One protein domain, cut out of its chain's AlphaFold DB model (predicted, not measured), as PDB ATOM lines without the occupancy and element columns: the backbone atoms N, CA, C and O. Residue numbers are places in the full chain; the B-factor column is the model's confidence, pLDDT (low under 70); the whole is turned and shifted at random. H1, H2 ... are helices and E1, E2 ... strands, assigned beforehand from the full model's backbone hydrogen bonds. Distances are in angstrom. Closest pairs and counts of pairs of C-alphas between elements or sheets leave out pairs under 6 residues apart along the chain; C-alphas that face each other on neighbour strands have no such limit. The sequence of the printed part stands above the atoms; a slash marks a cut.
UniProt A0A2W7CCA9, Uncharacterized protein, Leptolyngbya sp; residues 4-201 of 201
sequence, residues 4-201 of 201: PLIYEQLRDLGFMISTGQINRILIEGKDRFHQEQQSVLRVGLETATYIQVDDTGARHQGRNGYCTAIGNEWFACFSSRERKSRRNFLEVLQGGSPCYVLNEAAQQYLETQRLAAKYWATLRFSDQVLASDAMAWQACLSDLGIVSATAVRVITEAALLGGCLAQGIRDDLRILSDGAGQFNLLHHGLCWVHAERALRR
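What this domain is: This is residues 4 to 201 of the 201 residues of an uncharacterized protein of Leptolyngbya sp (UniProt A0A2W7CCA9). A strongly twisted sheet of five strands has H3 and H4 over one face, and beyond H4 lies a second cluster in which H8 packs between H4 and H5, with H6, H7 and E4 around it. At the opposite end of the longest axis H1 and H2 make an arm, joined to the rest through residues 24 to 33, which stand free; H9 sticks out past the E5 and E6 end of the sheet. The printed part has 198 residues, with nine named helices and six named strands in the order H1 H2 H3 E1 E2 E3 H4 H5 H6 E4 H7 H8 E5 E6 H9. The sheet, order E3 E2 E1 E5 E6, is mixed, and the class is mixed, helices and strands. The whole is loose, with a radius of gyration of the C-alphas of 20.2 A and spans of 70 by 48 by 35 A.

Where its parts are: The sheet holds E1, residues 50 to 57 and 23.6 A long, E2, residues 66 to 71, E3, residues 76 to 81, E5, residues 174 to 177, and E6, residues 187 to 190. H3, residues 31 to 47, is 24.4 A long, and H8, residues 149 to 166, is 25.3 A long. The others are H1, residues 4 to 12, from C-alpha 4 at (299.823, 218.488, 188.298); H2, 19 to 27; H4, 86 to 93; H5, 104 to 111; H6, 117 to 120; E4, 129 to 131; H7, 134 to 143; and H9, 192 to 199, ending at C-alpha 199 at (289.859, 178.349, 169.497).

How they stand to each other: E1, E2 and E3 form a meander, each strand the antiparallel neighbour of the one before, with N 54 and O 69 at 3.1 A and N 68 and O 79 at 2.8 A. E5 is parallel to E1, with N 53 and O 176 at 2.9 A, and to E6, with N 189 and O 175 at 2.8 A. H3 and H4 are on the same face, in two layers with the sheet, at heights over the sheet of 9.2 A and 9.3 A. H4 touches H8 at a shallow tilt of 20 degrees, the closest C-alphas being Arg 87 and Glu 157, 5.4 A. H5 touches H8 at 28 degrees, opposite ways, closest at Ala 106 and Ala 158, 4.4 A. H6 and H7 are each close to H8 but not clearly touching it. E4 pairs with no named strand, but residues 100 to 101 pair with it, antiparallel. H1 and H2 only just touch, with 3 pairs of C-alphas within 8 A, closest at Tyr 7 and Thr 19, 6.5 A. H9 only grazes the sheet, with residues 192 to 198. Every O i to N i+4 pair is within hydrogen-bond range in H1, H2, H3, H4, H5, H7 and H8, and 2 of 4 in H9; H6 is too short for such a pair.

The domain as a whole: The C-alphas farthest apart are those of Gly 14 and Ala 117, 70.3 A. The printed part has no cut and no long link. Mean pLDDT of the printed part is 94.5; residue 201 is under 70.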
ATOM      1  N   PRO A   4     300.575 217.239 188.446       94.50
ATOM      2  CA  PRO A   4     299.823 218.488 188.298       94.50
ATOM      3  C   PRO A   4     298.325 218.335 188.588       94.50
ATOM      4  O   PRO A   4     297.769 219.154 189.310       94.50
ATOM      5  N   LEU A   5     297.699 217.240 188.140       95.81
ATOM      6  CA  LEU A   5     296.284 216.972 188.421       95.81
ATOM      7  C   LEU A   5     296.036 216.713 189.915       95.81
ATOM      8  O   LEU A   5     295.014 217.127 190.448       95.81
ATOM      9  N   ILE A   6     296.985 216.073 190.610       95.88
ATOM     10  CA  ILE A   6     296.909 215.895 192.074       95.88
ATOM     11  C   ILE A   6     296.920 217.256 192.772       95.88
ATOM     12  O   ILE A   6     296.157 217.493 193.702       95.88
ATOM     13  N   TYR A   7     297.802 218.148 192.321       96.44
ATOM     14  CA  TYR A   7     297.928 219.492 192.872       96.44
ATOM     15  C   TYR A   7     296.658 220.325 192.662       96.44
ATOM     16  O   TYR A   7     296.188 220.938 193.618       96.44
ATOM     17  N   GLU A   8     296.093 220.311 191.453       96.12
ATOM     18  CA  GLU A   8     294.835 220.995 191.128       96.12
ATOM     19  C   GLU A   8     293.685 220.492 192.009       96.12
ATOM     20  O   GLU A   8     293.054 221.284 192.702       96.12
ATOM     21  N   GLN A   9     293.500 219.171 192.107       96.38
ATOM     22  CA  GLN A   9     292.448 218.586 192.945       96.38
ATOM     23  C   GLN A   9     292.585 218.962 194.424       96.38
ATOM     24  O   GLN A   9     291.598 219.281 195.082       96.38
ATOM     25  N   LEU A  10     293.804 218.936 194.973       96.44
ATOM     26  CA  LEU A  10     294.027 219.318 196.368       96.44
ATOM     27  C   LEU A  10     293.723 220.806 196.603       96.44
ATOM     28  O   LEU A  10     293.162 221.150 197.642       96.44
ATOM     29  N   ARG A  11     294.040 221.681 195.641       96.00
ATOM     30  CA  ARG A  11     293.695 223.109 195.704       96.00
ATOM     31  C   ARG A  11     292.189 223.341 195.644       96.00
ATOM     32  O   ARG A  11     291.691 224.121 196.453       96.00
ATOM     33  N   ASP A  12     291.480 222.644 194.759       96.94
ATOM     34  CA  ASP A  12     290.021 222.746 194.616       96.94
ATOM     35  C   ASP A  12     289.285 222.291 195.884       96.94
ATOM     36  O   ASP A  12     288.250 222.845 196.250       96.94
ATOM     37  N   LEU A  13     289.860 221.329 196.612       97.38
ATOM     38  CA  LEU A  13     289.378 220.881 197.922       97.38
ATOM     39  C   LEU A  13     289.781 221.812 199.086       97.38
ATOM     40  O   LEU A  13     289.458 221.526 200.238       97.38
ATOM     41  N   GLY A  14     290.485 222.917 198.817       97.25
ATOM     42  CA  GLY A  14     290.887 223.911 199.817       97.25
ATOM     43  C   GLY A  14     292.184 223.594 200.573       97.25
ATOM     44  O   GLY A  14     292.520 224.302 201.526       97.25
ATOM     45  N   PHE A  15     292.950 222.571 200.173       97.12
ATOM     46  CA  PHE A  15     294.230 222.261 200.814       97.12
ATOM     47  C   PHE A  15     295.329 223.246 200.385       97.12
ATOM     48  O   PHE A  15     295.634 223.420 199.203       97.12
ATOM     49  N   MET A  16     295.998 223.853 201.369       96.31
ATOM     50  CA  MET A  16     297.204 224.656 201.151       96.31
ATOM     51  C   MET A  16     298.441 223.754 201.162       96.31
ATOM     52  O   MET A  16     298.992 223.449 202.217       96.31
ATOM     53  N   ILE A  17     298.878 223.323 199.981       96.12
ATOM     54  CA  ILE A  17     300.039 222.445 199.802       96.12
ATOM     55  C   ILE A  17     300.892 222.921 198.623       96.12
ATOM     56  O   ILE A  17     300.365 223.450 197.645       96.12
ATOM     57  N   SER A  18     302.214 222.759 198.701       95.56
ATOM     58  CA  SER A  18     303.115 223.050 197.579       95.56
ATOM     59  C   SER A  18     303.330 221.830 196.677       95.56
ATOM     60  O   SER A  18     303.233 220.679 197.107       95.56
ATOM     61  N   THR A  19     303.702 222.063 195.418       95.31
ATOM     62  CA  THR A  19     304.088 220.987 194.488       95.31
ATOM     63  C   THR A  19     305.282 220.178 195.001       95.31
ATOM     64  O   THR A  19     305.318 218.963 194.813       95.31
ATOM     65  N   GLY A  20     306.221 220.825 195.704       95.75
ATOM     66  CA  GLY A  20     307.352 220.168 196.360       95.75
ATOM     67  C   GLY A  20     306.926 219.237 197.500       95.75
ATOM     68  O   GLY A  20     307.446 218.128 197.608       95.75
ATOM     69  N   GLN A  21     305.933 219.632 198.304       95.44
ATOM     70  CA  GLN A  21     305.365 218.756 199.337       95.44
ATOM     71  C   GLN A  21     304.653 217.548 198.726       95.44
ATOM     72  O   GLN A  21     304.846 216.434 199.204       95.44
ATOM     73  N   ILE A  22     303.892 217.737 197.644       95.75
ATOM     74  CA  ILE A  22     303.278 216.618 196.914       95.75
ATOM     75  C   ILE A  22     304.358 215.666 196.389       95.75
ATOM     76  O   ILE A  22     304.254 214.462 196.600       95.75
ATOM     77  N   ASN A  23     305.416 216.186 195.758       95.12
ATOM     78  CA  ASN A  23     306.528 215.369 195.265       95.12
ATOM     79  C   ASN A  23     307.141 214.510 196.380       95.12
ATOM     80  O   ASN A  23     307.291 213.299 196.233       95.12
ATOM     81  N   ARG A  24     307.429 215.143 197.521       94.75
ATOM     82  CA  ARG A  24     307.952 214.480 198.713       94.75
ATOM     83  C   ARG A  24     307.016 213.375 199.203       94.75
ATOM     84  O   ARG A  24     307.461 212.253 199.406       94.75
ATOM     85  N   ILE A  25     305.717 213.654 199.314       93.44
ATOM     86  CA  ILE A  25     304.711 212.658 199.711       93.44
ATOM     87  C   ILE A  25     304.651 211.497 198.720       93.44
ATOM     88  O   ILE A  25     304.427 210.369 199.142       93.44
ATOM     89  N   LEU A  26     304.821 211.733 197.418       92.25
ATOM     90  CA  LEU A  26     304.701 210.696 196.390       92.25
ATOM     91  C   LEU A  26     305.948 209.821 196.248       92.25
ATOM     92  O   LEU A  26     305.796 208.661 195.877       92.25
ATOM     93  N   ILE A  27     307.144 210.337 196.541       91.62
ATOM     94  CA  ILE A  27     308.407 209.666 196.189       91.62
ATOM     95  C   ILE A  27     309.239 209.283 197.419       91.62
ATOM     96  O   ILE A  27     309.923 208.265 197.394       91.62
ATOM     97  N   GLU A  28     309.166 210.039 198.514       94.50
ATOM     98  CA  GLU A  28     309.968 209.777 199.715       94.50
ATOM     99  C   GLU A  28     309.224 208.888 200.731       94.50
ATOM    100  O   GLU A  28     307.995 208.777 200.715       94.50
ATOM    101  N   GLY A  29     309.978 208.258 201.643       93.25
ATOM    102  CA  GLY A  29     309.430 207.536 202.800       93.25
ATOM    103  C   GLY A  29     308.571 206.321 202.436       93.25
ATOM    104  O   GLY A  29     307.508 206.112 203.028       93.25
ATOM    105  N   LYS A  30     308.988 205.550 201.423       94.06
ATOM    106  CA  LYS A  30     308.205 204.431 200.871       94.06
ATOM    107  C   LYS A  30     308.499 203.070 201.474       94.06
ATOM    108  O   LYS A  30     307.772 202.129 201.171       94.06
ATOM    109  N   ASP A  31     309.457 202.980 202.388       93.75
ATOM    110  CA  ASP A  31     309.895 201.711 202.978       93.75
ATOM    111  C   ASP A  31     308.735 200.914 203.580       93.75
ATOM    112  O   ASP A  31     308.600 199.727 203.299       93.75
ATOM    113  N   ARG A  32     307.821 201.576 204.308       94.50
ATOM    114  CA  ARG A  32     306.630 200.910 204.865       94.50
ATOM    115  C   ARG A  32     305.723 200.301 203.791       94.50
ATOM    116  O   ARG A  32     305.203 199.214 203.985       94.50
ATOM    117  N   PHE A  33     305.555 200.985 202.656       92.62
ATOM    118  CA  PHE A  33     304.708 200.512 201.557       92.62
ATOM    119  C   PHE A  33     305.394 199.381 200.787       92.62
ATOM    120  O   PHE A  33     304.727 198.469 200.311       92.62
ATOM    121  N   HIS A  34     306.725 199.408 200.687       91.38
ATOM    122  CA  HIS A  34     307.496 198.301 200.128       91.38
ATOM    123  C   HIS A  34     307.424 197.056 201.019       91.38
ATOM    124  O   HIS A  34     307.186 195.967 200.509       91.38
ATOM    125  N   GLN A  35     307.545 197.215 202.339       92.50
ATOM    126  CA  GLN A  35     307.382 196.121 203.303       92.50
ATOM    127  C   GLN A  35     305.960 195.543 203.277       92.50
ATOM    128  O   GLN A  35     305.781 194.324 203.283       92.50
ATOM    129  N   GLU A  36     304.944 196.406 203.203       93.88
ATOM    130  CA  GLU A  36     303.545 195.998 203.049       93.88
ATOM    131  C   GLU A  36     303.339 195.215 201.748       93.88
ATOM    132  O   GLU A  36     302.827 194.099 201.783       93.88
ATOM    133  N   GLN A  37     303.817 195.737 200.613       93.69
ATOM    134  CA  GLN A  37     303.744 195.048 199.322       93.69
ATOM    135  C   GLN A  37     304.427 193.674 199.365       93.69
ATOM    136  O   GLN A  37     303.865 192.702 198.867       93.69
ATOM    137  N   GLN A  38     305.619 193.573 199.961       92.94
ATOM    138  CA  GLN A  38     306.332 192.301 200.116       92.94
ATOM    139  C   GLN A  38     305.539 191.303 200.962       92.94
ATOM    140  O   GLN A  38     305.466 190.125 200.616       92.94
ATOM    141  N   SER A  39     304.913 191.774 202.041       93.25
ATOM    142  CA  SER A  39     304.092 190.940 202.923       93.25
ATOM    143  C   SER A  39     302.838 190.434 202.208       93.25
ATOM    144  O   SER A  39     302.535 189.243 202.275       93.25
ATOM    145  N   VAL A  40     302.150 191.310 201.465       95.31
ATOM    146  CA  VAL A  40     300.986 190.950 200.640       95.31
ATOM    147  C   VAL A  40     301.373 189.933 199.570       95.31
ATOM    148  O   VAL A  40     300.677 188.935 199.410       95.31
ATOM    149  N   LEU A  41     302.488 190.148 198.868       96.00
ATOM    150  CA  LEU A  41     302.960 189.228 197.837       96.00
ATOM    151  C   LEU A  41     303.279 187.852 198.419       96.00
ATOM    152  O   LEU A  41     302.845 186.844 197.870       96.00
ATOM    153  N   ARG A  42     304.008 187.813 199.538       94.25
ATOM    154  CA  ARG A  42     304.382 186.570 200.211       94.25
ATOM    155  C   ARG A  42     303.148 185.767 200.622       94.25
ATOM    156  O   ARG A  42     302.996 184.632 200.187       94.25
ATOM    157  N   VAL A  43     302.251 186.366 201.407       94.31
ATOM    158  CA  VAL A  43     301.035 185.683 201.887       94.31
ATOM    159  C   VAL A  43     300.116 185.311 200.718       94.31
ATOM    160  O   VAL A  43     299.530 184.227 200.694       94.31
ATOM    161  N   GLY A  44     300.017 186.188 199.717       95.44
ATOM    162  CA  GLY A  44     299.277 185.925 198.489       95.44
ATOM    163  C   GLY A  44     299.796 184.688 197.759       95.44
ATOM    164  O   GLY A  44     299.004 183.829 197.388       95.44
ATOM    165  N   LEU A  45     301.114 184.549 197.599       95.75
ATOM    166  CA  LEU A  45     301.732 183.404 196.922       95.75
ATOM    167  C   LEU A  45     301.716 182.108 197.747       95.75
ATOM    168  O   LEU A  45     301.538 181.042 197.163       95.75
ATOM    169  N   GLU A  46     301.858 182.182 199.074       92.81
ATOM    170  CA  GLU A  46     301.776 181.016 199.974       92.81
ATOM    171  C   GLU A  46     300.379 180.359 199.937       92.81
ATOM    172  O   GLU A  46     300.240 179.144 200.083       92.81
ATOM    173  N   THR A  47     299.327 181.157 199.724       92.50
ATOM    174  CA  THR A  47     297.927 180.694 199.748       92.50
ATOM    175  C   THR A  47     297.312 180.483 198.363       92.50
ATOM    176  O   THR A  47     296.311 179.773 198.233       92.50
ATOM    177  N   ALA A  48     297.886 181.080 197.318       95.75
ATOM    178  CA  ALA A  48     297.327 181.047 195.975       95.75
ATOM    179  C   ALA A  48     297.380 179.647 195.350       95.75
ATOM    180  O   ALA A  48     298.423 179.005 195.275       95.75
ATOM    181  N   THR A  49     296.257 179.214 194.780       96.81
ATOM    182  CA  THR A  49     296.207 178.056 193.869       96.81
ATOM    183  C   THR A  49     296.481 178.451 192.415       96.81
ATOM    184  O   THR A  49     296.803 177.594 191.582       96.81
ATOM    185  N   TYR A  50     296.352 179.746 192.105       97.38
ATOM    186  CA  TYR A  50     296.702 180.351 190.828       97.38
ATOM    187  C   TYR A  50     297.104 181.826 190.979       97.38
ATOM    188  O   TYR A  50     296.637 182.527 191.883       97.38
ATOM    189  N   ILE A  51     297.911 182.301 190.032       97.75
ATOM    190  CA  ILE A  51     298.213 183.716 189.809       97.75
ATOM    191  C   ILE A  51     298.058 184.070 188.331       97.75
ATOM    192  O   ILE A  51     298.290 183.252 187.443       97.75
ATOM    193  N   GLN A  52     297.685 185.314 188.068       97.62
ATOM    194  CA  GLN A  52     297.781 185.965 186.772       97.62
ATOM    195  C   GLN A  52     299.013 186.859 186.767       97.62
ATOM    196  O   GLN A  52     299.261 187.582 187.736       97.62
ATOM    197  N   VAL A  53     299.781 186.797 185.682       97.00
ATOM    198  CA  VAL A  53     301.010 187.572 185.524       97.00
ATOM    199  C   VAL A  53     301.088 188.208 184.145       97.00
ATOM    200  O   VAL A  53     300.748 187.583 183.138       97.00
ATOM    201  N   ASP A  54     301.553 189.453 184.109       95.25
ATOM    202  CA  ASP A  54     301.801 190.194 182.874       95.25
ATOM    203  C   ASP A  54     302.978 191.161 183.041       95.25
ATOM    204  O   ASP A  54     303.242 191.647 184.141       95.25
ATOM    205  N   ASP A  55     303.677 191.453 181.944       94.38
ATOM    206  CA  ASP A  55     304.732 192.469 181.905       94.38
ATOM    207  C   ASP A  55     304.299 193.641 181.026       94.38
ATOM    208  O   ASP A  55     304.198 193.506 179.804       94.38
ATOM    209  N   THR A  56     304.180 194.827 181.620       90.62
ATOM    210  CA  THR A  56     303.944 196.072 180.881       90.62
ATOM    211  C   THR A  56     305.208 196.922 180.774       90.62
ATOM    212  O   THR A  56     306.095 196.880 181.628       90.62
ATOM    213  N   GLY A  57     305.321 197.709 179.703       91.44
ATOM    214  CA  GLY A  57     306.449 198.614 179.499       91.44
ATOM    215  C   GLY A  57     306.439 199.768 180.504       91.44
ATOM    216  O   GLY A  57     305.466 200.507 180.607       91.44
ATOM    217  N   ALA A  58     307.556 199.971 181.197       89.75
ATOM    218  CA  ALA A  58     307.760 201.026 182.187       89.75
ATOM    219  C   ALA A  58     308.983 201.878 181.813       89.75
ATOM    220  O   ALA A  58     309.993 201.908 182.517       89.75
ATOM    221  N   ARG A  59     308.928 202.536 180.646       90.50
ATOM    222  CA  ARG A  59     310.039 203.361 180.150       90.50
ATOM    223  C   ARG A  59     310.258 204.569 181.065       90.50
ATOM    224  O   ARG A  59     309.343 205.358 181.282       90.50
ATOM    225  N   HIS A  60     311.485 204.750 181.543       86.88
ATOM    226  CA  HIS A  60     311.861 205.839 182.439       86.88
ATOM    227  C   HIS A  60     313.144 206.517 181.946       86.88
ATOM    228  O   HIS A  60     314.132 205.848 181.656       86.88
ATOM    229  N   GLN A  61     313.119 207.848 181.805       88.50
ATOM    230  CA  GLN A  61     314.259 208.652 181.326       88.50
ATOM    231  C   GLN A  61     314.906 208.104 180.039       88.50
ATOM    232  O   GLN A  61     316.122 207.974 179.917       88.50
ATOM    233  N   GLY A  62     314.075 207.708 179.072       89.75
ATOM    234  CA  GLY A  62     314.541 207.162 177.797       89.75
ATOM    235  C   GLY A  62     315.020 205.708 177.851       89.75
ATOM    236  O   GLY A  62     315.131 205.102 176.783       89.75
ATOM    237  N   ARG A  63     315.202 205.117 179.040       90.38
ATOM    238  CA  ARG A  63     315.570 203.709 179.241       90.38
ATOM    239  C   ARG A  63     314.326 202.841 179.354       90.38
ATOM    240  O   ARG A  63     313.376 203.190 180.051       90.38
ATOM    241  N   ASN A  64     314.322 201.716 178.650       91.44
ATOM    242  CA  ASN A  64     313.233 200.756 178.755       91.44
ATOM    243  C   ASN A  64     313.293 200.059 180.117       91.44
ATOM    244  O   ASN A  64     314.368 199.704 180.590       91.44
ATOM    245  N   GLY A  65     312.125 199.866 180.711       91.44
ATOM    246  CA  GLY A  65     311.918 199.066 181.906       91.44
ATOM    247  C   GLY A  65     310.636 198.265 181.743       91.44
ATOM    248  O   GLY A  65     309.881 198.472 180.788       91.44
ATOM    249  N   TYR A  66     310.397 197.359 182.677       92.88
ATOM    250  CA  TYR A  66     309.237 196.484 182.693       92.88
ATOM    251  C   TYR A  66     308.634 196.501 184.089       92.88
ATOM    252  O   TYR A  66     309.367 196.466 185.076       92.88
ATOM    253  N   CYS A  67     307.313 196.576 184.165       94.19
ATOM    254  CA  CYS A  67     306.565 196.392 185.394       94.19
ATOM    255  C   CYS A  67     305.827 195.061 185.297       94.19
ATOM    256  O   CYS A  67     304.958 194.899 184.440       94.19
ATOM    257  N   THR A  68     306.202 194.122 186.158       95.19
ATOM    258  CA  THR A  68     305.512 192.845 186.306       95.19
ATOM    259  C   THR A  68     304.333 193.050 187.245       95.19
ATOM    260  O   THR A  68     304.524 193.420 188.406       95.19
ATOM    261  N   ALA A  69     303.125 192.815 186.743       95.69
ATOM    262  CA  ALA A  69     301.913 192.717 187.540       95.69
ATOM    263  C   ALA A  69     301.689 191.247 187.913       95.69
ATOM    264  O   ALA A  69     301.746 190.381 187.043       95.69
ATOM    265  N   ILE A  70     301.452 190.970 189.195       96.75
ATOM    266  CA  ILE A  70     301.160 189.633 189.725       96.75
ATOM    267  C   ILE A  70     299.944 189.738 190.632       96.75
ATOM    268  O   ILE A  70     299.903 190.613 191.495       96.75
ATOM    269  N   GLY A  71     298.977 188.842 190.481       96.94
ATOM    270  CA  GLY A  71     297.839 188.819 191.388       96.94
ATOM    271  C   GLY A  71     296.793 187.772 191.058       96.94
ATOM    272  O   GLY A  71     296.932 186.992 190.120       96.94
ATOM    273  N   ASN A  72     295.729 187.772 191.842       96.56
ATOM    274  CA  ASN A  72     294.505 187.015 191.607       96.56
ATOM    275  C   ASN A  72     293.319 187.804 192.194       96.56
ATOM    276  O   ASN A  72     293.406 189.020 192.348       96.56
ATOM    277  N   GLU A  73     292.203 187.145 192.500       95.75
ATOM    278  CA  GLU A  73     291.032 187.812 193.092       95.75
ATOM    279  C   GLU A  73     291.293 188.403 194.496       95.75
ATOM    280  O   GLU A  73     290.561 189.294 194.925       95.75
ATOM    281  N   TRP A  74     292.343 187.950 195.193       95.62
ATOM    282  CA  TRP A  74     292.640 188.317 196.581       95.62
ATOM    283  C   TRP A  74     293.737 189.371 196.726       95.62
ATOM    284  O   TRP A  74     293.748 190.106 197.713       95.62
ATOM    285  N   PHE A  75     294.673 189.457 195.777       96.50
ATOM    286  CA  PHE A  75     295.782 190.406 195.862       96.50
ATOM    287  C   PHE A  75     296.289 190.857 194.493       96.50
ATOM    288  O   PHE A  75     296.140 190.163 193.490       96.50
ATOM    289  N   ALA A  76     296.958 192.012 194.480       95.88
ATOM    290  CA  ALA A  76     297.704 192.513 193.334       95.88
ATOM    291  C   ALA A  76     299.006 193.171 193.799       95.88
ATOM    292  O   ALA A  76     299.028 193.947 194.754       95.88
ATOM    293  N   CYS A  77     300.100 192.864 193.114       96.12
ATOM    294  CA  CYS A  77     301.435 193.379 193.374       96.12
ATOM    295  C   CYS A  77     302.103 193.782 192.060       96.12
ATOM    296  O   CYS A  77     301.896 193.163 191.018       96.12
ATOM    297  N   PHE A  78     302.927 194.826 192.126       94.25
ATOM    298  CA  PHE A  78     303.585 195.413 190.966       94.25
ATOM    299  C   PHE A  78     305.063 195.599 191.269       94.25
ATOM    300  O   PHE A  78     305.410 196.252 192.253       94.25
ATOM    301  N   SER A  79     305.928 195.060 190.416       92.62
ATOM    302  CA  SER A  79     307.378 195.168 190.572       92.62
ATOM    303  C   SER A  79     308.026 195.664 189.288       92.62
ATOM    304  O   SER A  79     307.875 195.059 188.230       92.62
ATOM    305  N   SER A  80     308.778 196.758 189.389       91.31
ATOM    306  CA  SER A  80     309.526 197.317 188.263       91.31
ATOM    307  C   SER A  80     310.956 196.778 188.223       91.31
ATOM    308  O   SER A  80     311.660 196.740 189.240       91.31
ATOM    309  N   ARG A  81     311.402 196.366 187.033       89.19
ATOM    310  CA  ARG A  81     312.749 195.857 186.742       89.19
ATOM    311  C   ARG A  81     313.232 196.373 185.388       89.19
ATOM    312  O   ARG A  81     312.451 196.690 184.498       89.19
ATOM    313  N   GLU A  82     314.545 196.423 185.199       87.50
ATOM    314  CA  GLU A  82     315.144 196.927 183.953       87.50
ATOM    315  C   GLU A  82     315.037 195.946 182.776       87.50
ATOM    316  O   GLU A  82     315.187 196.331 181.618       87.50
ATOM    317  N   ARG A  83     314.823 194.653 183.051       86.56
ATOM    318  CA  ARG A  83     314.881 193.588 182.041       86.56
ATOM    319  C   ARG A  83     313.680 192.656 182.147       86.56
ATOM    320  O   ARG A  83     313.178 192.410 183.240       86.56
ATOM    321  N   LYS A  84     313.288 192.088 181.008       89.25
ATOM    322  CA  LYS A  84     312.306 191.005 180.902       89.25
ATOM    323  C   LYS A  84     313.051 189.673 180.833       89.25
ATOM    324  O   LYS A  84     313.773 189.423 179.868       89.25
ATOM    325  N   SER A  85     312.960 188.852 181.877       93.00
ATOM    326  CA  SER A  85     313.622 187.542 181.939       93.00
ATOM    327  C   SER A  85     312.952 186.626 182.963       93.00
ATOM    328  O   SER A  85     312.314 187.102 183.902       93.00
ATOM    329  N   ARG A  86     313.130 185.306 182.812       95.88
ATOM    330  CA  ARG A  86     312.622 184.322 183.782       95.88
ATOM    331  C   ARG A  86     313.277 184.487 185.147       95.88
ATOM    332  O   ARG A  86     312.589 184.449 186.156       95.88
ATOM    333  N   ARG A  87     314.590 184.735 185.168       94.81
ATOM    334  CA  ARG A  87     315.327 185.079 186.388       94.81
ATOM    335  C   ARG A  87     314.644 186.217 187.150       94.81
ATOM    336  O   ARG A  87     314.389 186.072 188.337       94.81
ATOM    337  N   ASN A  88     314.318 187.314 186.465       92.94
ATOM    338  CA  ASN A  88     313.681 188.460 187.106       92.94
ATOM    339  C   ASN A  88     312.303 188.092 187.651       92.94
ATOM    340  O   ASN A  88     311.970 188.495 188.757       92.94
ATOM    341  N   PHE A  89     311.521 187.315 186.899       95.81
ATOM    342  CA  PHE A  89     310.222 186.844 187.366       95.81
ATOM    343  C   PHE A  89     310.341 185.993 188.642       95.81
ATOM    344  O   PHE A  89     309.638 186.258 189.612       95.81
ATOM    345  N   LEU A  90     311.286 185.051 188.689       96.38
ATOM    346  CA  LEU A  90     311.556 184.245 189.885       96.38
ATOM    347  C   LEU A  90     312.027 185.100 191.076       96.38
ATOM    348  O   LEU A  90     311.574 184.893 192.194       96.38
ATOM    349  N   GLU A  91     312.883 186.098 190.852       94.44
ATOM    350  CA  GLU A  91     313.285 187.050 191.901       94.44
ATOM    351  C   GLU A  91     312.097 187.895 192.407       94.44
ATOM    352  O   GLU A  91     312.047 188.255 193.585       94.44
ATOM    353  N   VAL A  92     311.133 188.221 191.533       94.25
ATOM    354  CA  VAL A  92     309.893 188.907 191.926       94.25
ATOM    355  C   VAL A  92     309.011 187.995 192.770       94.25
ATOM    356  O   VAL A  92     308.522 188.462 193.793       94.25
ATOM    357  N   LEU A  93     308.849 186.717 192.412       95.31
ATOM    358  CA  LEU A  93     308.082 185.754 193.217       95.31
ATOM    359  C   LEU A  93     308.618 185.628 194.653       95.31
ATOM    360  O   LEU A  93     307.843 185.433 195.579       95.31
ATOM    361  N   GLN A  94     309.919 185.833 194.855       93.69
ATOM    362  CA  GLN A  94     310.552 185.825 196.179       93.69
ATOM    363  C   GLN A  94     310.488 187.178 196.919       93.69
ATOM    364  O   GLN A  94     311.218 187.415 197.882       93.69
ATOM    365  N   GLY A  95     309.684 188.136 196.444       88.25
ATOM    366  CA  GLY A  95     309.507 189.436 197.102       88.25
ATOM    367  C   GLY A  95     310.774 190.293 197.185       88.25
ATOM    368  O   GLY A  95     310.863 191.191 198.020       88.25
ATOM    369  N   GLY A  96     311.772 190.041 196.332       77.38
ATOM    370  CA  GLY A  96     313.057 190.744 196.379       77.38
ATOM    371  C   GLY A  96     314.012 190.268 197.480       77.38
ATOM    372  O   GLY A  96     315.015 190.936 197.708       77.38
ATOM    373  N   SER A  97     313.732 189.126 198.116       85.94
ATOM    374  CA  SER A  97     314.659 188.419 199.011       85.94
ATOM    375  C   SER A  97     315.123 187.120 198.338       85.94
ATOM    376  O   SER A  97     314.601 186.048 198.652       85.94
ATOM    377  N   PRO A  98     316.035 187.200 197.346       90.81
ATOM    378  CA  PRO A  98     316.420 186.042 196.557       90.81
ATOM    379  C   PRO A  98     317.098 184.980 197.425       90.81
ATOM    380  O   PRO A  98     318.000 185.250 198.207       90.81
ATOM    381  N   CYS A  99     316.674 183.749 197.230       95.81
ATOM    382  CA  CYS A  99     317.148 182.539 197.859       95.81
ATOM    383  C   CYS A  99     317.460 181.555 196.735       95.81
ATOM    384  O   CYS A  99     316.645 181.335 195.831       95.81
ATOM    385  N   TYR A 100     318.669 181.010 196.774       98.44
ATOM    386  CA  TYR A 100     319.181 180.089 195.773       98.44
ATOM    387  C   TYR A 100     319.322 178.712 196.416       98.44
ATOM    388  O   TYR A 100     320.173 178.511 197.285       98.44
ATOM    389  N   VAL A 101     318.483 177.772 195.988       98.50
ATOM    390  CA  VAL A 101     318.419 176.408 196.527       98.50
ATOM    391  C   VAL A 101     318.397 175.429 195.364       98.50
ATOM    392  O   VAL A 101     317.530 175.508 194.498       98.50
ATOM    393  N   LEU A 102     319.336 174.488 195.337       98.38
ATOM    394  CA  LEU A 102     319.330 173.394 194.367       98.38
ATOM    395  C   LEU A 102     318.614 172.180 194.969       98.38
ATOM    396  O   LEU A 102     319.249 171.175 195.246       98.38
ATOM    397  N   ASN A 103     317.308 172.267 195.203       97.94
ATOM    398  CA  ASN A 103     316.513 171.142 195.711       97.94
ATOM    399  C   ASN A 103     316.020 170.222 194.577       97.94
ATOM    400  O   ASN A 103     316.409 170.370 193.416       97.94
ATOM    401  N   GLU A 104     315.144 169.271 194.908       97.25
ATOM    402  CA  GLU A 104     314.554 168.343 193.938       97.25
ATOM    403  C   GLU A 104     313.837 169.073 192.789       97.25
ATOM    404  O   GLU A 104     314.006 168.720 191.625       97.25
ATOM    405  N   ALA A 105     313.105 170.152 193.070       96.38
ATOM    406  CA  ALA A 105     312.438 170.918 192.022       96.38
ATOM    407  C   ALA A 105     313.426 171.633 191.088       96.38
ATOM    408  O   ALA A 105     313.195 171.718 189.879       96.38
ATOM    409  N   ALA A 106     314.555 172.117 191.616       97.69
ATOM    410  CA  ALA A 106     315.634 172.642 190.785       97.69
ATOM    411  C   ALA A 106     316.221 171.544 189.881       97.69
ATOM    412  O   ALA A 106     316.506 171.804 188.710       97.69
ATOM    413  N   GLN A 107     316.361 170.317 190.394       97.31
ATOM    414  CA  GLN A 107     316.784 169.160 189.606       97.31
ATOM    415  C   GLN A 107     315.799 168.865 188.471       97.31
ATOM    416  O   GLN A 107     316.202 168.852 187.308       97.31
ATOM    417  N   GLN A 108     314.514 168.705 188.791       95.62
ATOM    418  CA  GLN A 108     313.453 168.442 187.817       95.62
ATOM    419  C   GLN A 108     313.387 169.544 186.754       95.62
ATOM    420  O   GLN A 108     313.303 169.265 185.557       95.62
ATOM    421  N   TYR A 109     313.508 170.813 187.164       96.25
ATOM    422  CA  TYR A 109     313.616 171.918 186.220       96.25
ATOM    423  C   TYR A 109     314.801 171.711 185.281       96.25
ATOM    424  O   TYR A 109     314.611 171.765 184.071       96.25
ATOM    425  N   LEU A 110     315.999 171.422 185.797       96.81
ATOM    426  CA  LEU A 110     317.196 171.215 184.979       96.81
ATOM    427  C   LEU A 110     317.097 170.016 184.033       96.81
ATOM    428  O   LEU A 110     317.680 170.085 182.956       96.81
ATOM    429  N   GLU A 111     316.354 168.963 184.375       95.25
ATOM    430  CA  GLU A 111     316.109 167.809 183.494       95.25
ATOM    431  C   GLU A 111     315.303 168.196 182.246       95.25
ATOM    432  O   GLU A 111     315.557 167.691 181.151       95.25
ATOM    433  N   THR A 112     314.389 169.166 182.369       93.00
ATOM    434  CA  THR A 112     313.679 169.740 181.206       93.00
ATOM    435  C   THR A 112     314.573 170.639 180.347       93.00
ATOM    436  O   THR A 112     314.215 171.011 179.225       93.00
ATOM    437  N   GLN A 113     315.749 171.001 180.860       92.31
ATOM    438  CA  GLN A 113     316.702 171.878 180.201       92.31
ATOM    439  C   GLN A 113     317.834 171.049 179.593       92.31
ATOM    440  O   GLN A 113     318.279 170.038 180.126       92.31
ATOM    441  N   ARG A 114     318.372 171.487 178.452       86.38
ATOM    442  CA  ARG A 114     319.491 170.796 177.786       86.38
ATOM    443  C   ARG A 114     320.829 171.106 178.473       86.38
ATOM    444  O   ARG A 114     321.705 171.730 177.871       86.38
ATOM    445  N   LEU A 115     320.979 170.725 179.743       94.19
ATOM    446  CA  LEU A 115     322.203 170.934 180.513       94.19
ATOM    447  C   LEU A 115     323.242 169.850 180.188       94.19
ATOM    448  O   LEU A 115     322.964 168.655 180.245       94.19
ATOM    449  N   ALA A 116     324.466 170.266 179.854       93.94
ATOM    450  CA  ALA A 116     325.548 169.340 179.529       93.94
ATOM    451  C   ALA A 116     325.953 168.473 180.738       93.94
ATOM    452  O   ALA A 116     326.084 168.983 181.851       93.94
ATOM    453  N   ALA A 117     326.260 167.193 180.492       93.81
ATOM    454  CA  ALA A 117     326.627 166.197 181.511       93.81
ATOM    455  C   ALA A 117     327.747 166.647 182.469       93.81
ATOM    456  O   ALA A 117     327.729 166.314 183.650       93.81
ATOM    457  N   LYS A 118     328.698 167.460 181.989       94.94
ATOM    458  CA  LYS A 118     329.784 167.988 182.827       94.94
ATOM    459  C   LYS A 118     329.295 168.836 184.007       94.94
ATOM    460  O   LYS A 118     329.953 168.848 185.035       94.94
ATOM    461  N   TYR A 119     328.166 169.535 183.862       95.88
ATOM    462  CA  TYR A 119     327.591 170.330 184.948       95.88
ATOM    463  C   TYR A 119     326.794 169.446 185.909       95.88
ATOM    464  O   TYR A 119     326.881 169.626 187.114       95.88
ATOM    465  N   TRP A 120     326.102 168.422 185.405       95.44
ATOM    466  CA  TRP A 120     325.440 167.429 186.259       95.44
ATOM    467  C   TRP A 120     326.403 166.764 187.249       95.44
ATOM    468  O   TRP A 120     326.048 166.557 188.404       95.44
ATOM    469  N   ALA A 121     327.642 166.495 186.831       94.00
ATOM    470  CA  ALA A 121     328.661 165.915 187.702       94.00
ATOM    471  C   ALA A 121     329.091 166.841 188.863       94.00
ATOM    472  O   ALA A 121     329.524 166.348 189.912       94.00
ATOM    473  N   THR A 122     328.980 168.165 188.701       94.69
ATOM    474  CA  THR A 122     329.400 169.149 189.714       94.69
ATOM    475  C   THR A 122     328.272 169.570 190.647       94.69
ATOM    476  O   THR A 122     328.537 169.882 191.805       94.69
ATOM    477  N   LEU A 123     327.020 169.547 190.183       96.38
ATOM    478  CA  LEU A 123     325.870 169.934 190.998       96.38
ATOM    479  C   LEU A 123     325.595 168.917 192.114       96.38
ATOM    480  O   LEU A 123     325.800 167.708 191.970       96.38
ATOM    481  N   ARG A 124     325.128 169.425 193.253       96.38
ATOM    482  CA  ARG A 124     324.636 168.638 194.387       96.38
ATOM    483  C   ARG A 124     323.266 169.171 194.757       96.38
ATOM    484  O   ARG A 124     323.109 170.386 194.868       96.38
ATOM    485  N   PHE A 125     322.310 168.263 194.918       97.75
ATOM    486  CA  PHE A 125     320.930 168.624 195.197       97.75
ATOM    487  C   PHE A 125     320.598 168.404 196.671       97.75
ATOM    488  O   PHE A 125     320.897 167.346 197.224       97.75
ATOM    489  N   SER A 126     320.041 169.427 197.314       97.44
ATOM    490  CA  SER A 126     319.616 169.430 198.716       97.44
ATOM    491  C   SER A 126     318.741 170.655 199.004       97.44
ATOM    492  O   SER A 126     318.781 171.631 198.256       97.44
ATOM    493  N   ASP A 127     318.035 170.651 200.132       96.69
ATOM    494  CA  ASP A 127     317.268 171.813 200.610       96.69
ATOM    495  C   ASP A 127     318.140 172.901 201.265       96.69
ATOM    496  O   ASP A 127     317.632 173.861 201.846       96.69
ATOM    497  N   GLN A 128     319.469 172.779 201.186       97.06
ATOM    498  CA  GLN A 128     320.381 173.782 201.716       97.06
ATOM    499  C   GLN A 128     320.328 175.070 200.882       97.06
ATOM    500  O   GLN A 128     320.494 175.059 199.661       97.06
ATOM    501  N   VAL A 129     320.195 176.205 201.570       97.62
ATOM    502  CA  VAL A 129     320.372 177.530 200.968       97.62
ATOM    503  C   VAL A 129     321.844 177.732 200.611       97.62
ATOM    504  O   VAL A 129     322.705 177.753 201.490       97.62
ATOM    505  N   LEU A 130     322.128 177.883 199.316       97.69
ATOM    506  CA  LEU A 130     323.483 178.073 198.788       97.69
ATOM    507  C   LEU A 130     323.883 179.548 198.734       97.69
ATOM    508  O   LEU A 130     325.061 179.876 198.851       97.69
ATOM    509  N   ALA A 131     322.910 180.439 198.539       97.69
ATOM    510  CA  ALA A 131     323.113 181.881 198.548       97.69
ATOM    511  C   ALA A 131     321.809 182.625 198.864       97.69
ATOM    512  O   ALA A 131     320.713 182.133 198.583       97.69
ATOM    513  N   SER A 132     321.948 183.837 199.398       95.81
ATOM    514  CA  SER A 132     320.853 184.770 199.714       95.81
ATOM    515  C   SER A 132     320.925 186.081 198.917       95.81
ATOM    516  O   SER A 132     320.172 187.019 199.167       95.81
ATOM    517  N   ASP A 133     321.872 186.183 197.984       95.56
ATOM    518  CA  ASP A 133     322.042 187.332 197.104       95.56
ATOM    519  C   ASP A 133     322.792 186.934 195.822       95.56
ATOM    520  O   ASP A 133     323.413 185.871 195.725       95.56
ATOM    521  N   ALA A 134     322.717 187.801 194.812       93.94
ATOM    522  CA  ALA A 134     323.278 187.533 193.494       93.94
ATOM    523  C   ALA A 134     324.815 187.451 193.477       93.94
ATOM    524  O   ALA A 134     325.369 186.787 192.601       93.94
ATOM    525  N   MET A 135     325.506 188.125 194.401       96.38
ATOM    526  CA  MET A 135     326.967 188.123 194.476       96.38
ATOM    527  C   MET A 135     327.465 186.802 195.063       96.38
ATOM    528  O   MET A 135     328.307 186.147 194.449       96.38
ATOM    529  N   ALA A 136     326.890 186.374 196.189       97.56
ATOM    530  CA  ALA A 136     327.169 185.078 196.798       97.56
ATOM    531  C   ALA A 136     326.847 183.923 195.837       97.56
ATOM    532  O   ALA A 136     327.632 182.986 195.689       97.56
ATOM    533  N   TRP A 137     325.737 184.026 195.099       97.88
ATOM    534  CA  TRP A 137     325.386 183.033 194.087       97.88
ATOM    535  C   TRP A 137     326.406 182.966 192.943       97.88
ATOM    536  O   TRP A 137     326.800 181.882 192.512       97.88
ATOM    537  N   GLN A 138     326.882 184.118 192.466       97.50
ATOM    538  CA  GLN A 138     327.896 184.157 191.417       97.50
ATOM    539  C   GLN A 138     329.234 183.562 191.886       97.50
ATOM    540  O   GLN A 138     329.913 182.904 191.092       97.50
ATOM    541  N   ALA A 139     329.601 183.750 193.157       97.56
ATOM    542  CA  ALA A 139     330.764 183.097 193.756       97.56
ATOM    543  C   ALA A 139     330.592 181.568 193.769       97.56
ATOM    544  O   ALA A 139     331.442 180.865 193.230       97.56
ATOM    545  N   CYS A 140     329.436 181.070 194.226       97.38
ATOM    546  CA  CYS A 140     329.108 179.640 194.213       97.38
ATOM    547  C   CYS A 140     329.234 179.017 192.809       97.38
ATOM    548  O   CYS A 140     329.862 177.973 192.635       97.38
ATOM    549  N   LEU A 141     328.704 179.680 191.777       97.94
ATOM    550  CA  LEU A 141     328.846 179.215 190.391       97.94
ATOM    551  C   LEU A 141     330.307 179.183 189.927       97.94
ATOM    552  O   LEU A 141     330.701 178.269 189.201       97.94
ATOM    553  N   SER A 142     331.101 180.171 190.338       96.69
ATOM    554  CA  SER A 142     332.514 180.277 189.969       96.69
ATOM    555  C   SER A 142     333.340 179.162 190.615       96.69
ATOM    556  O   SER A 142     334.128 178.523 189.919       96.69
ATOM    557  N   ASP A 143     333.083 178.854 191.888       96.44
ATOM    558  CA  ASP A 143     333.727 177.760 192.629       96.44
ATOM    559  C   ASP A 143     333.406 176.384 192.025       96.44
ATOM    560  O   ASP A 143     334.252 175.491 191.986       96.44
ATOM    561  N   LEU A 144     332.201 176.226 191.467       95.94
ATOM    562  CA  LEU A 144     331.785 175.027 190.729       95.94
ATOM    563  C   LEU A 144     332.300 174.984 189.276       95.94
ATOM    564  O   LEU A 144     331.984 174.045 188.537       95.94
ATOM    565  N   GLY A 145     333.058 175.993 188.830       96.06
ATOM    566  CA  GLY A 145     333.575 176.095 187.460       96.06
ATOM    567  C   GLY A 145     332.501 176.377 186.398       96.06
ATOM    568  O   GLY A 145     332.705 176.122 185.205       96.06
ATOM    569  N   ILE A 146     331.337 176.891 186.799       96.81
ATOM    570  CA  ILE A 146     330.199 177.173 185.920       96.81
ATOM    571  C   ILE A 146     330.299 178.617 185.417       96.81
ATOM    572  O   ILE A 146     329.784 179.552 186.020       96.81
ATOM    573  N   VAL A 147     330.945 178.795 184.263       94.88
ATOM    574  CA  VAL A 147     331.179 180.126 183.657       94.88
ATOM    575  C   VAL A 147     330.424 180.362 182.348       94.88
ATOM    576  O   VAL A 147     330.304 181.490 181.876       94.88
ATOM    577  N   SER A 148     329.902 179.303 181.726       95.50
ATOM    578  CA  SER A 148     329.157 179.425 180.470       95.50
ATOM    579  C   SER A 148     327.855 180.187 180.698       95.50
ATOM    580  O   SER A 148     327.035 179.750 181.498       95.50
ATOM    581  N   ALA A 149     327.615 181.257 179.934       95.38
ATOM    582  CA  ALA A 149     326.411 182.083 180.065       95.38
ATOM    583  C   ALA A 149     325.103 181.268 180.023       95.38
ATOM    584  O   ALA A 149     324.187 181.525 180.802       95.38
ATOM    585  N   THR A 150     325.023 180.248 179.161       95.44
ATOM    586  CA  THR A 150     323.856 179.357 179.084       95.44
ATOM    587  C   THR A 150     323.697 178.522 180.352       95.44
ATOM    588  O   THR A 150     322.590 178.430 180.875       95.44
ATOM    589  N   ALA A 151     324.785 177.939 180.862       96.75
ATOM    590  CA  ALA A 151     324.750 177.130 182.080       96.75
ATOM    591  C   ALA A 151     324.430 177.991 183.307       96.75
ATOM    592  O   ALA A 151     323.513 177.663 184.049       96.75
ATOM    593  N   VAL A 152     325.108 179.136 183.450       97.56
ATOM    594  CA  VAL A 152     324.844 180.138 184.490       97.56
ATOM    595  C   VAL A 152     323.371 180.522 184.484       97.56
ATOM    596  O   VAL A 152     322.727 180.431 185.522       97.56
ATOM    597  N   ARG A 153     322.804 180.890 183.327       96.94
ATOM    598  CA  ARG A 153     321.389 181.273 183.225       96.94
ATOM    599  C   ARG A 153     320.466 180.166 183.724       96.94
ATOM    600  O   ARG A 153     319.645 180.414 184.597       96.94
ATOM    601  N   VAL A 154     320.597 178.965 183.169       97.31
ATOM    602  CA  VAL A 154     319.654 177.873 183.429       97.31
ATOM    603  C   VAL A 154     319.777 177.353 184.867       97.31
ATOM    604  O   VAL A 154     318.762 177.118 185.514       97.31
ATOM    605  N   ILE A 155     320.996 177.238 185.402       98.38
ATOM    606  CA  ILE A 155     321.236 176.804 186.788       98.38
ATOM    607  C   ILE A 155     320.781 177.882 187.779       98.38
ATOM    608  O   ILE A 155     320.222 177.557 188.820       98.38
ATOM    609  N   THR A 156     320.936 179.166 187.441       98.12
ATOM    610  CA  THR A 156     320.394 180.272 188.251       98.12
ATOM    611  C   THR A 156     318.868 180.248 188.287       98.12
ATOM    612  O   THR A 156     318.285 180.412 189.352       98.12
ATOM    613  N   GLU A 157     318.213 180.035 187.141       97.81
ATOM    614  CA  GLU A 157     316.753 179.878 187.081       97.81
ATOM    615  C   GLU A 157     316.292 178.682 187.927       97.81
ATOM    616  O   GLU A 157     315.349 178.820 188.699       97.81
ATOM    617  N   ALA A 158     316.995 177.548 187.853       98.31
ATOM    618  CA  ALA A 158     316.704 176.375 188.673       98.31
ATOM    619  C   ALA A 158     316.824 176.670 190.174       98.31
ATOM    620  O   ALA A 158     315.914 176.364 190.939       98.31
ATOM    621  N   ALA A 159     317.923 177.305 190.586       98.50
ATOM    622  CA  ALA A 159     318.186 177.609 191.988       98.50
ATOM    623  C   ALA A 159     317.180 178.611 192.573       98.50
ATOM    624  O   ALA A 159     316.756 178.478 193.719       98.50
ATOM    625  N   LEU A 160     316.766 179.602 191.779       98.19
ATOM    626  CA  LEU A 160     315.725 180.547 192.175       98.19
ATOM    627  C   LEU A 160     314.343 179.887 192.240       98.19
ATOM    628  O   LEU A 160     313.553 180.238 193.111       98.19
ATOM    629  N   LEU A 161     314.036 178.940 191.348       98.06
ATOM    630  CA  LEU A 161     312.801 178.160 191.434       98.06
ATOM    631  C   LEU A 161     312.788 177.291 192.696       98.06
ATOM    632  O   LEU A 161     311.798 177.299 193.423       98.06
ATOM    633  N   GLY A 162     313.896 176.613 193.000       98.06
ATOM    634  CA  GLY A 162     314.039 175.870 194.248       98.06
ATOM    635  C   GLY A 162     313.847 176.765 195.473       98.06
ATOM    636  O   GLY A 162     313.119 176.398 196.391       98.06
ATOM    637  N   GLY A 163     314.404 177.981 195.442       97.69
ATOM    638  CA  GLY A 163     314.198 178.993 196.481       97.69
ATOM    639  C   GLY A 163     312.744 179.448 196.628       97.69
ATOM    640  O   GLY A 163     312.270 179.573 197.752       97.69
ATOM    641  N   CYS A 164     312.014 179.635 195.522       96.69
ATOM    642  CA  CYS A 164     310.580 179.951 195.547       96.69
ATOM    643  C   CYS A 164     309.793 178.894 196.334       96.69
ATOM    644  O   CYS A 164     309.015 179.231 197.225       96.69
ATOM    645  N   LEU A 165     310.024 177.615 196.031       96.25
ATOM    646  CA  LEU A 165     309.314 176.514 196.684       96.25
ATOM    647  C   LEU A 165     309.754 176.330 198.142       96.25
ATOM    648  O   LEU A 165     308.919 176.126 199.017       96.25
ATOM    649  N   ALA A 166     311.049 176.494 198.433       95.62
ATOM    650  CA  ALA A 166     311.568 176.476 199.802       95.62
ATOM    651  C   ALA A 166     310.983 177.605 200.678       95.62
ATOM    652  O   ALA A 166     310.909 177.468 201.897       95.62
ATOM    653  N   GLN A 167     310.545 178.710 200.066       93.06
ATOM    654  CA  GLN A 167     309.859 179.819 200.739       93.06
ATOM    655  C   GLN A 167     308.340 179.614 200.883       93.06
ATOM    656  O   GLN A 167     307.666 180.501 201.398       93.06
ATOM    657  N   GLY A 168     307.797 178.463 200.475       93.06
ATOM    658  CA  GLY A 168     306.386 178.116 200.667       93.06
ATOM    659  C   GLY A 168     305.486 178.360 199.456       93.06
ATOM    660  O   GLY A 168     304.274 178.184 199.565       93.06
ATOM    661  N   ILE A 169     306.044 178.722 198.294       95.19
ATOM    662  CA  ILE A 169     305.275 178.697 197.044       95.19
ATOM    663  C   ILE A 169     304.955 177.241 196.709       95.19
ATOM    664  O   ILE A 169     305.824 176.375 196.763       95.19
ATOM    665  N   ARG A 170     303.699 176.972 196.359       94.38
ATOM    666  CA  ARG A 170     303.251 175.625 196.005       94.38
ATOM    667  C   ARG A 170     303.880 175.168 194.689       94.38
ATOM    668  O   ARG A 170     303.941 175.931 193.725       94.38
ATOM    669  N   ASP A 171     304.293 173.910 194.632       94.31
ATOM    670  CA  ASP A 171     304.783 173.261 193.410       94.31
ATOM    671  C   ASP A 171     303.686 173.129 192.338       94.31
ATOM    672  O   ASP A 171     303.962 173.226 191.142       94.31
ATOM    673  N   ASP A 172     302.426 173.017 192.762       95.31
ATOM    674  CA  ASP A 172     301.242 172.971 191.905       95.31
ATOM    675  C   ASP A 172     300.647 174.355 191.555       95.31
ATOM    676  O   ASP A 172     299.535 174.433 191.010       95.31
ATOM    677  N   LEU A 173     301.356 175.458 191.844       97.31
ATOM    678  CA  LEU A 173     300.879 176.812 191.547       97.31
ATOM    679  C   LEU A 173     300.629 176.986 190.041       97.31
ATOM    680  O   LEU A 173     301.514 176.791 189.201       97.31
ATOM    681  N   ARG A 174     299.411 177.420 189.702       97.62
ATOM    682  CA  ARG A 174     299.009 177.694 188.318       97.62
ATOM    683  C   ARG A 174     299.364 179.124 187.925       97.62
ATOM    684  O   ARG A 174     298.875 180.071 188.537       97.62
ATOM    685  N   ILE A 175     300.166 179.295 186.882       97.94
ATOM    686  CA  ILE A 175     300.600 180.611 186.398       97.94
ATOM    687  C   ILE A 175     299.897 180.910 185.076       97.94
ATOM    688  O   ILE A 175     300.142 180.247 184.073       97.94
ATOM    689  N   LEU A 176     299.032 181.921 185.065       97.69
ATOM    690  CA  LEU A 176     298.298 182.362 183.881       97.69
ATOM    691  C   LEU A 176     298.957 183.605 183.277       97.69
ATOM    692  O   LEU A 176     299.115 184.606 183.970       97.69
ATOM    693  N   SER A 177     299.301 183.578 181.988       96.75
ATOM    694  CA  SER A 177     299.903 184.742 181.311       96.75
ATOM    695  C   SER A 177     299.569 184.829 179.818       96.75
ATOM    696  O   SER A 177     298.788 184.044 179.285       96.75
ATOM    697  N   ASP A 178     300.160 185.787 179.109       93.88
ATOM    698  CA  ASP A 178     300.097 185.917 177.645       93.88
ATOM    699  C   ASP A 178     300.813 184.789 176.867       93.88
ATOM    700  O   ASP A 178     300.732 184.735 175.640       93.88
ATOM    701  N   GLY A 179     301.501 183.876 177.561       92.88
ATOM    702  CA  GLY A 179     302.314 182.823 176.949       92.88
ATOM    703  C   GLY A 179     303.781 183.202 176.746       92.88
ATOM    704  O   GLY A 179     304.535 182.434 176.146       92.88
ATOM    705  N   ALA A 180     304.224 184.358 177.248       93.69
ATOM    706  CA  ALA A 180     305.625 184.737 177.185       93.69
ATOM    707  C   ALA A 180     306.504 183.771 178.003       93.69
ATOM    708  O   ALA A 180     306.219 183.439 179.157       93.69
ATOM    709  N   GLY A 181     307.608 183.322 177.396       93.75
ATOM    710  CA  GLY A 181     308.406 182.202 177.900       93.75
ATOM    711  C   GLY A 181     308.992 182.395 179.302       93.75
ATOM    712  O   GLY A 181     309.261 181.405 179.978       93.75
ATOM    713  N   GLN A 182     309.161 183.628 179.784       95.00
ATOM    714  CA  GLN A 182     309.635 183.883 181.147       95.00
ATOM    715  C   GLN A 182     308.651 183.427 182.235       95.00
ATOM    716  O   GLN A 182     309.093 183.107 183.332       95.00
ATOM    717  N   PHE A 183     307.357 183.340 181.913       96.25
ATOM    718  CA  PHE A 183     306.306 182.878 182.823       96.25
ATOM    719  C   PHE A 183     306.026 181.375 182.717       96.25
ATOM    720  O   PHE A 183     305.289 180.837 183.537       96.25
ATOM    721  N   ASN A 184     306.610 180.689 181.726       94.88
ATOM    722  CA  ASN A 184     306.441 179.250 181.538       94.88
ATOM    723  C   ASN A 184     307.274 178.470 182.571       94.88
ATOM    724  O   ASN A 184     308.447 178.155 182.324       94.88
ATOM    725  N   LEU A 185     306.663 178.266 183.738       94.12
ATOM    726  CA  LEU A 185     307.154 177.609 184.948       94.12
ATOM    727  C   LEU A 185     305.973 176.901 185.627       94.12
ATOM    728  O   LEU A 185     304.831 177.328 185.447       94.12
ATOM    729  N   LEU A 186     306.258 175.879 186.443       93.31
ATOM    730  CA  LEU A 186     305.246 175.109 187.182       93.31
ATOM    731  C   LEU A 186     304.089 174.687 186.254       93.31
ATOM    732  O   LEU A 186     304.328 174.174 185.158       93.31
ATOM    733  N   HIS A 187     302.841 174.942 186.650       95.38
ATOM    734  CA  HIS A 187     301.665 174.710 185.819       95.38
ATOM    735  C   HIS A 187     301.276 175.984 185.065       95.38
ATOM    736  O   HIS A 187     300.434 176.766 185.513       95.38
ATOM    737  N   HIS A 188     301.891 176.203 183.903       96.56
ATOM    738  CA  HIS A 188     301.600 177.372 183.073       96.56
ATOM    739  C   HIS A 188     300.336 177.193 182.218       96.56
ATOM    740  O   HIS A 188     300.111 176.145 181.613       96.56
ATOM    741  N   GLY A 189     299.521 178.246 182.148       96.06
ATOM    742  CA  GLY A 189     298.356 178.347 181.278       96.06
ATOM    743  C   GLY A 189     298.269 179.707 180.585       96.06
ATOM    744  O   GLY A 189     298.831 180.710 181.028       96.06
ATOM    745  N   LEU A 190     297.531 179.760 179.476       96.00
ATOM    746  CA  LEU A 190     297.235 181.020 178.799       96.00
ATOM    747  C   LEU A 190     296.113 181.764 179.532       96.00
ATOM    748  O   LEU A 190     295.130 181.161 179.960       96.00
ATOM    749  N   CYS A 191     296.217 183.087 179.629       92.88
ATOM    750  CA  CYS A 191     295.091 183.919 180.033       92.88
ATOM    751  C   CYS A 191     293.954 183.807 179.005       92.88
ATOM    752  O   CYS A 191     294.189 183.498 177.832       92.88
ATOM    753  N   TRP A 192     292.719 184.073 179.439       90.81
ATOM    754  CA  TRP A 192     291.512 183.785 178.655       90.81
ATOM    755  C   TRP A 192     291.544 184.388 177.241       90.81
ATOM    756  O   TRP A 192     291.193 183.703 176.285       90.81
ATOM    757  N   VAL A 193     292.068 185.610 177.085       91.44
ATOM    758  CA  VAL A 193     292.225 186.275 175.779       91.44
ATOM    759  C   VAL A 193     293.149 185.483 174.849       91.44
ATOM    760  O   VAL A 193     292.883 185.355 173.657       91.44
ATOM    761  N   HIS A 194     294.259 184.959 175.370       91.94
ATOM    762  CA  HIS A 194     295.236 184.213 174.576       91.94
ATOM    763  C   HIS A 194     294.788 182.769 174.328       91.94
ATOM    764  O   HIS A 194     295.019 182.253 173.236       91.94
ATOM    765  N   ALA A 195     294.095 182.152 175.288       91.19
ATOM    766  CA  ALA A 195     293.465 180.848 175.109       91.19
ATOM    767  C   ALA A 195     292.383 180.895 174.015       91.19
ATOM    768  O   ALA A 195     292.359 180.049 173.124       91.19
ATOM    769  N   GLU A 196     291.538 181.930 174.016       92.56
ATOM    770  CA  GLU A 196     290.471 182.099 173.025       92.56
ATOM    771  C   GLU A 196     291.013 182.222 171.592       92.56
ATOM    772  O   GLU A 196     290.436 181.669 170.653       92.56
ATOM    773  N   ARG A 197     292.161 182.886 171.396       90.94
ATOM    774  CA  ARG A 197     292.801 182.996 170.071       90.94
ATOM    775  C   ARG A 197     293.134 181.643 169.446       90.94
ATOM    776  O   ARG A 197     293.211 181.567 168.223       90.94
ATOM    777  N   ALA A 198     293.364 180.606 170.251       86.06
ATOM    778  CA  ALA A 198     293.615 179.260 169.748       86.06
ATOM    779  C   ALA A 198     292.328 178.566 169.267       86.06
ATOM    780  O   ALA A 198     292.400 177.759 168.350       86.06
ATOM    781  N   LEU A 199     291.171 178.912 169.845       88.06
ATOM    782  CA  LEU A 199     289.859 178.349 169.497       88.06
ATOM    783  C   LEU A 199     289.223 179.005 168.266       88.06
ATOM    784  O   LEU A 199     288.377 178.406 167.615       88.06
ATOM    785  N   ARG A 200     289.608 180.248 167.956       85.25
ATOM    786  CA  ARG A 200     289.131 180.991 166.775       85.25
ATOM    787  C   ARG A 200     289.882 180.638 165.478       85.25
ATOM    788  O   ARG A 200     289.707 181.341 164.485       85.25
ATOM    789  N   ARG A 201     290.754 179.628 165.503       61.19
ATOM    790  CA  ARG A 201     291.478 179.115 164.329       61.19
ATOM    791  C   ARG A 201     290.754 177.915 163.753       61.19
ATOM    792  O   ARG A 201     290.721 177.835 162.509       61.19
TER     793      ARG A 201